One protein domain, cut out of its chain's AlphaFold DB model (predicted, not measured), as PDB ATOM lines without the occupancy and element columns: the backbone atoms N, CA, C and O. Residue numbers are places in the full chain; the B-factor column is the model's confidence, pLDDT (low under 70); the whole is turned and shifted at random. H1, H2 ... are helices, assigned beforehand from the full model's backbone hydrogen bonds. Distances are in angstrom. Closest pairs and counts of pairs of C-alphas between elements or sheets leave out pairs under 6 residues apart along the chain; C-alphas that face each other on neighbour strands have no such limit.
ATOM      1  N   PRO A   2      36.828 -57.328 -28.215       34.09
ATOM      2  CA  PRO A   2      36.491 -56.393 -29.285       34.09
ATOM      3  C   PRO A   2      37.700 -55.474 -29.531       34.09
ATOM      4  O   PRO A   2      38.453 -55.182 -28.602       34.09
ATOM      5  N   ARG A   3      37.934 -55.065 -30.782       43.78
ATOM      6  CA  ARG A   3      39.026 -54.137 -31.106       43.78
ATOM      7  C   ARG A   3      38.497 -52.710 -31.036       43.78
ATOM      8  O   ARG A   3      37.623 -52.361 -31.826       43.78
ATOM      9  N   TYR A   4      39.053 -51.898 -30.142       42.75
ATOM     10  CA  TYR A   4      38.834 -50.453 -30.157       42.75
ATOM     11  C   TYR A   4      39.273 -49.884 -31.517       42.75
ATOM     12  O   TYR A   4      40.392 -50.141 -31.965       42.75
ATOM     13  N   ARG A   5      38.380 -49.151 -32.190       66.62
ATOM     14  CA  ARG A   5      38.704 -48.365 -33.391       66.62
ATOM     15  C   ARG A   5      39.327 -47.038 -32.963       66.62
ATOM     16  O   ARG A   5      38.992 -46.507 -31.906       66.62
ATOM     17  N   THR A   6      40.231 -46.494 -33.769       75.19
ATOM     18  CA  THR A   6      40.836 -45.188 -33.487       75.19
ATOM     19  C   THR A   6      39.865 -44.046 -33.806       75.19
ATOM     20  O   THR A   6      38.927 -44.188 -34.590       75.19
ATOM     21  N   ASN A   7      40.113 -42.859 -33.250       80.75
ATOM     22  CA  ASN A   7      39.358 -41.661 -33.630       80.75
ATOM     23  C   ASN A   7      39.570 -41.283 -35.117       80.75
ATOM     24  O   ASN A   7      38.684 -40.696 -35.731       80.75
ATOM     25  N   ALA A   8      40.714 -41.664 -35.704       83.12
ATOM     26  CA  ALA A   8      40.992 -41.499 -37.129       83.12
ATOM     27  C   ALA A   8      40.139 -42.443 -37.994       83.12
ATOM     28  O   ALA A   8      39.538 -41.990 -38.964       83.12
ATOM     29  N   ASP A   9      40.021 -43.718 -37.596       80.94
ATOM     30  CA  ASP A   9      39.144 -44.707 -38.240       80.94
ATOM     31  C   ASP A   9      37.704 -44.189 -38.328       80.94
ATOM     32  O   ASP A   9      37.118 -44.171 -39.407       80.94
ATOM     33  N   LEU A  10      37.151 -43.707 -37.207       84.75
ATOM     34  CA  LEU A  10      35.783 -43.185 -37.137       84.75
ATOM     35  C   LEU A  10      35.559 -41.976 -38.064       84.75
ATOM     36  O   LEU A  10      34.501 -41.860 -38.681       84.75
ATOM     37  N   LYS A  11      36.551 -41.087 -38.186       86.94
ATOM     38  CA  LYS A  11      36.477 -39.884 -39.031       86.94
ATOM     39  C   LYS A  11      36.625 -40.199 -40.518       86.94
ATOM     40  O   LYS A  11      35.795 -39.757 -41.311       86.94
ATOM     41  N   ASN A  12      37.625 -41.003 -40.889       88.12
ATOM     42  CA  ASN A  12      37.796 -41.496 -42.261       88.12
ATOM     43  C   ASN A  12      36.554 -42.279 -42.713       88.12
ATOM     44  O   ASN A  12      36.109 -42.125 -43.851       88.12
ATOM     45  N   ALA A  13      35.954 -43.053 -41.799       86.69
ATOM     46  CA  ALA A  13      34.682 -43.712 -42.033       86.69
ATOM     47  C   ALA A  13      33.560 -42.697 -42.297       86.69
ATOM     48  O   ALA A  13      33.020 -42.655 -43.401       86.69
ATOM     49  N   LEU A  14      33.226 -41.844 -41.323       90.38
ATOM     50  CA  LEU A  14      32.121 -40.887 -41.443       90.38
ATOM     51  C   LEU A  14      32.190 -40.075 -42.750       90.38
ATOM     52  O   LEU A  14      31.177 -39.928 -43.434       90.38
ATOM     53  N   LEU A  15      33.386 -39.636 -43.151       92.62
ATOM     54  CA  LEU A  15      33.590 -38.882 -44.387       92.62
ATOM     55  C   LEU A  15      33.320 -39.704 -45.659       92.62
ATOM     56  O   LEU A  15      32.618 -39.206 -46.533       92.62
ATOM     57  N   HIS A  16      33.766 -40.961 -45.765       92.31
ATOM     58  CA  HIS A  16      33.401 -41.865 -46.876       92.31
ATOM     59  C   HIS A  16      31.873 -41.946 -47.065       92.31
ATOM     60  O   HIS A  16      31.363 -41.891 -48.185       92.31
ATOM     61  N   LEU A  17      31.124 -42.050 -45.963       90.25
ATOM     62  CA  LEU A  17      29.666 -42.156 -45.999       90.25
ATOM     63  C   LEU A  17      28.996 -40.809 -46.327       90.25
ATOM     64  O   LEU A  17      28.031 -40.769 -47.092       90.25
ATOM     65  N   MET A  18      29.558 -39.696 -45.849       93.38
ATOM     66  CA  MET A  18      29.158 -38.351 -46.273       93.38
ATOM     67  C   MET A  18      29.428 -38.107 -47.766       93.38
ATOM     68  O   MET A  18      28.623 -37.438 -48.410       93.38
ATOM     69  N   ILE A  19      30.486 -38.682 -48.353       91.94
ATOM     70  CA  ILE A  19      30.723 -38.614 -49.804       91.94
ATOM     71  C   ILE A  19      29.609 -39.346 -50.566       91.94
ATOM     72  O   ILE A  19      29.071 -38.768 -51.511       91.94
ATOM     73  N   HIS A  20      29.195 -40.553 -50.148       89.06
ATOM     74  CA  HIS A  20      28.026 -41.229 -50.752       89.06
ATOM     75  C   HIS A  20      26.776 -40.344 -50.667       89.06
ATOM     76  O   HIS A  20      26.096 -40.154 -51.676       89.06
ATOM     77  N   GLY A  21      26.519 -39.721 -49.511       89.50
ATOM     78  CA  GLY A  21      25.416 -38.767 -49.336       89.50
ATOM     79  C   GLY A  21      25.497 -37.551 -50.271       89.50
ATOM     80  O   GLY A  21      24.505 -37.181 -50.898       89.50
ATOM     81  N   ILE A  22      26.680 -36.954 -50.439       89.44
ATOM     82  CA  ILE A  22      26.902 -35.812 -51.342       89.44
ATOM     83  C   ILE A  22      26.745 -36.225 -52.814       89.44
ATOM     84  O   ILE A  22      26.161 -35.470 -53.595       89.44
ATOM     85  N   VAL A  23      27.230 -37.405 -53.209       87.00
ATOM     86  CA  VAL A  23      27.083 -37.943 -54.574       87.00
ATOM     87  C   VAL A  23      25.615 -38.248 -54.885       87.00
ATOM     88  O   VAL A  23      25.133 -37.858 -55.951       87.00
ATOM     89  N   PHE A  24      24.886 -38.846 -53.940       85.31
ATOM     90  CA  PHE A  24      23.444 -39.075 -54.029       85.31
ATOM     91  C   PHE A  24      22.677 -37.755 -54.205       85.31
ATOM     92  O   PHE A  24      21.988 -37.574 -55.209       85.31
ATOM     93  N   VAL A  25      22.870 -36.785 -53.300       86.88
ATOM     94  CA  VAL A  25      22.163 -35.489 -53.326       86.88
ATOM     95  C   VAL A  25      22.509 -34.648 -54.562       86.88
ATOM     96  O   VAL A  25      21.620 -34.017 -55.129       86.88
ATOM     97  N   LYS A  26      23.776 -34.612 -55.003       83.75
ATOM     98  CA  LYS A  26      24.209 -33.737 -56.114       83.75
ATOM     99  C   LYS A  26      24.087 -34.356 -57.506       83.75
ATOM    100  O   LYS A  26      23.986 -33.601 -58.469       83.75
ATOM    101  N   ARG A  27      24.160 -35.687 -57.646       76.88
ATOM    102  CA  ARG A  27      24.147 -36.367 -58.960       76.88
ATOM    103  C   ARG A  27      22.961 -37.325 -59.152       76.88
ATOM    104  O   ARG A  27      22.838 -37.889 -60.232       76.88
ATOM    105  N   GLY A  28      22.108 -37.530 -58.142       69.69
ATOM    106  CA  GLY A  28      20.975 -38.469 -58.205       69.69
ATOM    107  C   GLY A  28      21.388 -39.942 -58.316       69.69
ATOM    108  O   GLY A  28      20.561 -40.799 -58.624       69.69
ATOM    109  N   LEU A  29      22.671 -40.246 -58.101       67.62
ATOM    110  CA  LEU A  29      23.231 -41.584 -58.244       67.62
ATOM    111  C   LEU A  29      22.876 -42.429 -57.016       67.62
ATOM    112  O   LEU A  29      23.415 -42.229 -55.933       67.62
ATOM    113  N   THR A  30      21.995 -43.409 -57.211       59.94
ATOM    114  CA  THR A  30      21.598 -44.412 -56.206       59.94
ATOM    115  C   THR A  30      22.648 -45.509 -55.986       59.94
ATOM    116  O   THR A  30      22.473 -46.387 -55.145       59.94
ATOM    117  N   SER A  31      23.742 -45.495 -56.750       61.97
ATOM    118  CA  SER A  31      24.817 -46.478 -56.662       61.97
ATOM    119  C   SER A  31      25.772 -46.174 -55.506       61.97
ATOM    120  O   SER A  31      26.554 -45.229 -55.600       61.97
ATOM    121  N   LEU A  32      25.815 -47.051 -54.498       67.81
ATOM    122  CA  LEU A  32      26.833 -47.097 -53.428       67.81
ATOM    123  C   LEU A  32      28.229 -47.538 -53.941       67.81
ATOM    124  O   LEU A  32      28.947 -48.287 -53.282       67.81
ATOM    125  N   GLY A  33      28.583 -47.159 -55.170       76.75
ATOM    126  CA  GLY A  33      29.815 -47.546 -55.849       76.75
ATOM    127  C   GLY A  33      30.791 -46.382 -55.933       76.75
ATOM    128  O   GLY A  33      30.415 -45.270 -56.301       76.75
ATOM    129  N   HIS A  34      32.061 -46.649 -55.646       88.38
ATOM    130  CA  HIS A  34      33.116 -45.637 -55.526       88.38
ATOM    131  C   HIS A  34      33.661 -45.157 -56.883       88.38
ATOM    132  O   HIS A  34      34.872 -45.098 -57.075       88.38
ATOM    133  N   GLY A  35      32.778 -44.861 -57.843       83.25
ATOM    134  CA  GLY A  35      33.133 -44.381 -59.185       83.25
ATOM    135  C   GLY A  35      33.793 -42.990 -59.184       83.25
ATOM    136  O   GLY A  35      34.041 -42.434 -58.114       83.25
ATOM    137  N   PRO A  36      34.041 -42.372 -60.356       86.56
ATOM    138  CA  PRO A  36      34.773 -41.105 -60.455       86.56
ATOM    139  C   PRO A  36      34.186 -40.015 -59.556       86.56
ATOM    140  O   PRO A  36      34.907 -39.414 -58.777       86.56
ATOM    141  N   ALA A  37      32.853 -39.895 -59.522       86.06
ATOM    142  CA  ALA A  37      32.134 -38.977 -58.637       86.06
ATOM    143  C   ALA A  37      32.489 -39.097 -57.144       86.06
ATOM    144  O   ALA A  37      32.390 -38.112 -56.423       86.06
ATOM    145  N   PHE A  38      32.841 -40.296 -56.680       90.81
ATOM    146  CA  PHE A  38      33.240 -40.576 -55.305       90.81
ATOM    147  C   PHE A  38      34.736 -40.305 -55.097       90.81
ATOM    148  O   PHE A  38      35.118 -39.705 -54.094       90.81
ATOM    149  N   ARG A  39      35.567 -40.700 -56.074       91.75
ATOM    150  CA  ARG A  39      37.014 -40.434 -56.104       91.75
ATOM    151  C   ARG A  39      37.305 -38.926 -56.094       91.75
ATOM    152  O   ARG A  39      38.025 -38.477 -55.212       91.75
ATOM    153  N   ASP A  40      36.607 -38.146 -56.929       92.62
ATOM    154  CA  ASP A  40      36.657 -36.671 -56.981       92.62
ATOM    155  C   ASP A  40      36.599 -36.032 -55.574       92.62
ATOM    156  O   ASP A  40      37.372 -35.134 -55.249       92.62
ATOM    157  N   TRP A  41      35.660 -36.488 -54.731       93.94
ATOM    158  CA  TRP A  41      35.449 -35.958 -53.378       93.94
ATOM    159  C   TRP A  41      36.406 -36.554 -52.341       93.94
ATOM    160  O   TRP A  41      36.822 -35.839 -51.432       93.94
ATOM    161  N   MET A  42      36.760 -37.835 -52.463       94.19
ATOM    162  CA  MET A  42      37.754 -38.489 -51.605       94.19
ATOM    163  C   MET A  42      39.108 -37.800 -51.720       94.19
ATOM    164  O   MET A  42      39.668 -37.380 -50.708       94.19
ATOM    165  N   ASP A  43      39.604 -37.650 -52.945       94.06
ATOM    166  CA  ASP A  43      40.911 -37.063 -53.213       94.06
ATOM    167  C   ASP A  43      40.928 -35.593 -52.775       94.06
ATOM    168  O   ASP A  43      41.859 -35.162 -52.091       94.06
ATOM    169  N   ALA A  44      39.854 -34.843 -53.056       94.69
ATOM    170  CA  ALA A  44      39.706 -33.458 -52.612       94.69
ATOM    171  C   ALA A  44      39.693 -33.297 -51.080       94.69
ATOM    172  O   ALA A  44      40.192 -32.288 -50.589       94.69
ATOM    173  N   ILE A  45      39.155 -34.256 -50.312       93.88
ATOM    174  CA  ILE A  45      39.160 -34.207 -48.838       93.88
ATOM    175  C   ILE A  45      40.511 -34.668 -48.277       93.88
ATOM    176  O   ILE A  45      41.086 -33.978 -47.436       93.88
ATOM    177  N   ASN A  46      41.055 -35.783 -48.776       93.12
ATOM    178  CA  ASN A  46      42.358 -36.313 -48.360       93.12
ATOM    179  C   ASN A  46      43.485 -35.291 -48.602       93.12
ATOM    180  O   ASN A  46      44.286 -35.028 -47.705       93.12
ATOM    181  N   THR A  47      43.513 -34.668 -49.786       92.81
ATOM    182  CA  THR A  47      44.526 -33.669 -50.179       92.81
ATOM    183  C   THR A  47      44.170 -32.229 -49.794       92.81
ATOM    184  O   THR A  47      44.958 -31.322 -50.056       92.81
ATOM    185  N   SER A  48      43.014 -31.990 -49.156       91.62
ATOM    186  CA  SER A  48      42.582 -30.644 -48.756       91.62
ATOM    187  C   SER A  48      43.638 -29.969 -47.867       91.62
ATOM    188  O   SER A  48      43.925 -30.509 -46.797       91.62
ATOM    189  N   PRO A  49      44.155 -28.777 -48.223       86.06
ATOM    190  CA  PRO A  49      45.052 -27.996 -47.372       86.06
ATOM    191  C   PRO A  49      44.296 -27.106 -46.366       86.06
ATOM    192  O   PRO A  49      44.919 -26.315 -45.666       86.06
ATOM    193  N   ILE A  50      42.959 -27.181 -46.322       88.50
ATOM    194  CA  ILE A  50      42.129 -26.359 -45.433       88.50
ATOM    195  C   ILE A  50      42.359 -26.795 -43.980       88.50
ATOM    196  O   ILE A  50      42.287 -27.993 -43.680       88.50
ATOM    197  N   ASP A  51      42.622 -25.825 -43.099       86.94
ATOM    198  CA  ASP A  51      42.743 -26.063 -41.660       86.94
ATOM    199  C   ASP A  51      41.432 -26.626 -41.096       86.94
ATOM    200  O   ASP A  51      40.335 -26.180 -41.435       86.94
ATOM    201  N   ASP A  52      41.561 -27.664 -40.280       86.88
ATOM    202  CA  ASP A  52      40.450 -28.463 -39.782       86.88
ATOM    203  C   ASP A  52      40.860 -29.101 -38.454       86.88
ATOM    204  O   ASP A  52      41.607 -30.082 -38.418       86.88
ATOM    205  N   TYR A  53      40.333 -28.563 -37.354       87.06
ATOM    206  CA  TYR A  53      40.605 -29.039 -35.995       87.06
ATOM    207  C   TYR A  53      40.117 -30.475 -35.735       87.06
ATOM    208  O   TYR A  53      40.537 -31.101 -34.760       87.06
ATOM    209  N   ALA A  54      39.255 -31.033 -36.595       85.44
ATOM    210  CA  ALA A  54      38.867 -32.436 -36.536       85.44
ATOM    211  C   ALA A  54      39.853 -33.364 -37.274       85.44
ATOM    212  O   ALA A  54      39.821 -34.574 -37.025       85.44
ATOM    213  N   ARG A  55      40.748 -32.848 -38.125       88.12
ATOM    214  CA  ARG A  55      41.660 -33.659 -38.944       88.12
ATOM    215  C   ARG A  55      42.569 -34.554 -38.080       88.12
ATOM    216  O   ARG A  55      43.200 -34.068 -37.141       88.12
ATOM    217  N   PRO A  56      42.676 -35.867 -38.367       86.75
ATOM    218  CA  PRO A  56      43.588 -36.751 -37.648       86.75
ATOM    219  C   PRO A  56      45.060 -36.343 -37.798       86.75
ATOM    220  O   PRO A  56      45.471 -35.774 -38.811       86.75
ATOM    221  N   LYS A  57      45.893 -36.713 -36.816       79.44
ATOM    222  CA  LYS A  57      47.357 -36.622 -36.945       79.44
ATOM    223  C   LYS A  57      47.804 -37.527 -38.103       79.44
ATOM    224  O   LYS A  57      47.594 -38.734 -38.039       79.44
ATOM    225  N   GLY A  58      48.395 -36.933 -39.140       81.94
ATOM    226  CA  GLY A  58      48.715 -37.604 -40.409       81.94
ATOM    227  C   GLY A  58      47.741 -37.310 -41.561       81.94
ATOM    228  O   GLY A  58      48.011 -37.725 -42.682       81.94
ATOM    229  N   GLY A  59      46.660 -36.560 -41.321       87.50
ATOM    230  CA  GLY A  59      45.667 -36.197 -42.337       87.50
ATOM    231  C   GLY A  59      44.461 -37.139 -42.393       87.50
ATOM    232  O   GLY A  59      44.299 -38.027 -41.556       87.50
ATOM    233  N   TYR A  60      43.598 -36.923 -43.387       90.94
ATOM    234  CA  TYR A  60      42.540 -37.873 -43.730       90.94
ATOM    235  C   TYR A  60      43.091 -38.957 -44.657       90.94
ATOM    236  O   TYR A  60      43.916 -38.688 -45.527       90.94
ATOM    237  N   CYS A  61      42.623 -40.186 -44.454       89.31
ATOM    238  CA  CYS A  61      42.947 -41.349 -45.273       89.31
ATOM    239  C   CYS A  61      41.648 -42.105 -45.575       89.31
ATOM    240  O   CYS A  61      41.403 -43.212 -45.097       89.31
ATOM    241  N   ILE A  62      40.756 -41.436 -46.303       90.75
ATOM    242  CA  ILE A  62      39.522 -42.021 -46.823       90.75
ATOM    243  C   ILE A  62      39.906 -42.911 -48.005       90.75
ATOM    244  O   ILE A  62      40.591 -42.450 -48.918       90.75
ATOM    245  N   THR A  63      39.457 -44.163 -48.010       87.62
ATOM    246  CA  THR A  63      39.718 -45.131 -49.086       87.62
ATOM    247  C   THR A  63      38.441 -45.467 -49.862       87.62
ATOM    248  O   THR A  63      37.324 -45.149 -49.445       87.62
ATOM    249  N   THR A  64      38.586 -46.141 -51.009       84.94
ATOM    250  CA  THR A  64      37.469 -46.795 -51.724       84.94
ATOM    251  C   THR A  64      37.058 -48.118 -51.073       84.94
ATOM    252  O   THR A  64      36.066 -48.724 -51.471       84.94
ATOM    253  N   THR A  65      37.819 -48.601 -50.091       77.50
ATOM    254  CA  THR A  65      37.572 -49.872 -49.419       77.50
ATOM    255  C   THR A  65      36.673 -49.681 -48.200       77.50
ATOM    256  O   THR A  65      36.619 -48.621 -47.585       77.50
ATOM    257  N   HIS A  66      35.941 -50.734 -47.841       72.81
ATOM    258  CA  HIS A  66      35.109 -50.773 -46.638       72.81
ATOM    259  C   HIS A  66      35.865 -51.408 -45.453       72.81
ATOM    260  O   HIS A  66      35.263 -52.114 -44.646       72.81
ATOM    261  N   ASP A  67      37.182 -51.208 -45.381       62.34
ATOM    262  CA  ASP A  67      38.058 -51.720 -44.329       62.34
ATOM    263  C   ASP A  67      38.948 -50.622 -43.727       62.34
ATOM    264  O   ASP A  67      39.137 -49.547 -44.287       62.34
ATOM    265  N   PHE A  68      39.449 -50.895 -42.524       56.06
ATOM    266  CA  PHE A  68      40.252 -49.968 -41.733       56.06
ATOM    267  C   PHE A  68      41.716 -50.405 -41.823       56.06
ATOM    268  O   PHE A  68      42.049 -51.535 -41.442       56.06
ATOM    269  N   SER A  69      42.590 -49.546 -42.356       51.97
ATOM    270  CA  SER A  69      43.898 -49.941 -42.900       51.97
ATOM    271  C   SER A  69      44.998 -50.194 -41.852       51.97
ATOM    272  O   SER A  69      46.081 -49.612 -41.910       51.97
ATOM    273  N   GLN A  70      44.754 -51.119 -40.921       43.91
ATOM    274  CA  GLN A  70      45.818 -51.858 -40.228       43.91
ATOM    275  C   GLN A  70      45.503 -53.356 -40.023       43.91
ATOM    276  O   GLN A  70      46.245 -54.061 -39.335       43.91
ATOM    277  N   GLU A  71      44.441 -53.895 -40.636       40.91
ATOM    278  CA  GLU A  71      44.230 -55.348 -40.642       40.91
ATOM    279  C   GLU A  71      45.220 -56.046 -41.588       40.91
ATOM    280  O   GLU A  71      45.056 -56.061 -42.808       40.91
ATOM    281  N   LYS A  72      46.267 -56.644 -40.996       40.12
ATOM    282  CA  LYS A  72      47.219 -57.539 -41.672       40.12
ATOM    283  C   LYS A  72      46.456 -58.630 -42.430       40.12
ATOM    284  O   LYS A  72      45.955 -59.563 -41.805       40.12
ATOM    285  N   SER A  73      46.430 -58.516 -43.759       37.69
ATOM    286  CA  SER A  73      45.550 -59.244 -44.685       37.69
ATOM    287  C   SER A  73      44.063 -59.140 -44.330       37.69
ATOM    288  O   SER A  73      43.602 -59.641 -43.305       37.69
TER     289      SER A  73
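What this domain is: This is residues 2 to 73 of the 583 residues of the protein "SprT-like domain-containing protein" of Aegilops tauschii (UniProt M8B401). A long helix, H1, and a shorter one, H2, make a lopsided helical hairpin: H2 folds back over the later half of H1 and crosses it aslant. From the end of H2 a long loop stretch, residues 47 to 73, bulges outward around residue 51 and turns back over H1 on the same side as H2, packing on H1 with residues 60 to 62 before trailing off. The printed part has 72 residues with two named helices, H1 then H2, and no named strand; the class is all helix, though under half of the residues, 32 of 72, are in named elements. It is compact, with a radius of gyration of the C-alphas of 12.9 A, and spans 36 by 31 by 17 A.

Where its parts are: H1 is residues 7 to 27, 30.0 A from C-alpha 7 at (39.358, -41.661, -33.630) to C-alpha 27. H2 is residues 36 to 46, 15.1 A long, ending at C-alpha 46 at (42.358, -36.313, -48.360).

How they stand to each other: H1 touches H2 with its residues 16 to 23 alone. The closest C-alphas, those of Ile 19 and Phe 38, are 6.4 A apart. The two form a helical hairpin at a steep tilt of 38 degrees, running opposite ways. Every O i to N i+4 pair of H1 is within hydrogen-bond range, and 6 of 7 in H2.

The domain as a whole: The two farthest C-alphas, those of Pro 2 and Arg 27, are 37.9 A apart. The printed part has no cut, and the link from H1 to H2, 8 residues, is short. The mean pLDDT of the printed part is 79.7; residues 2 to 5, 28 to 32 and 67 to 73 of this model are under 70.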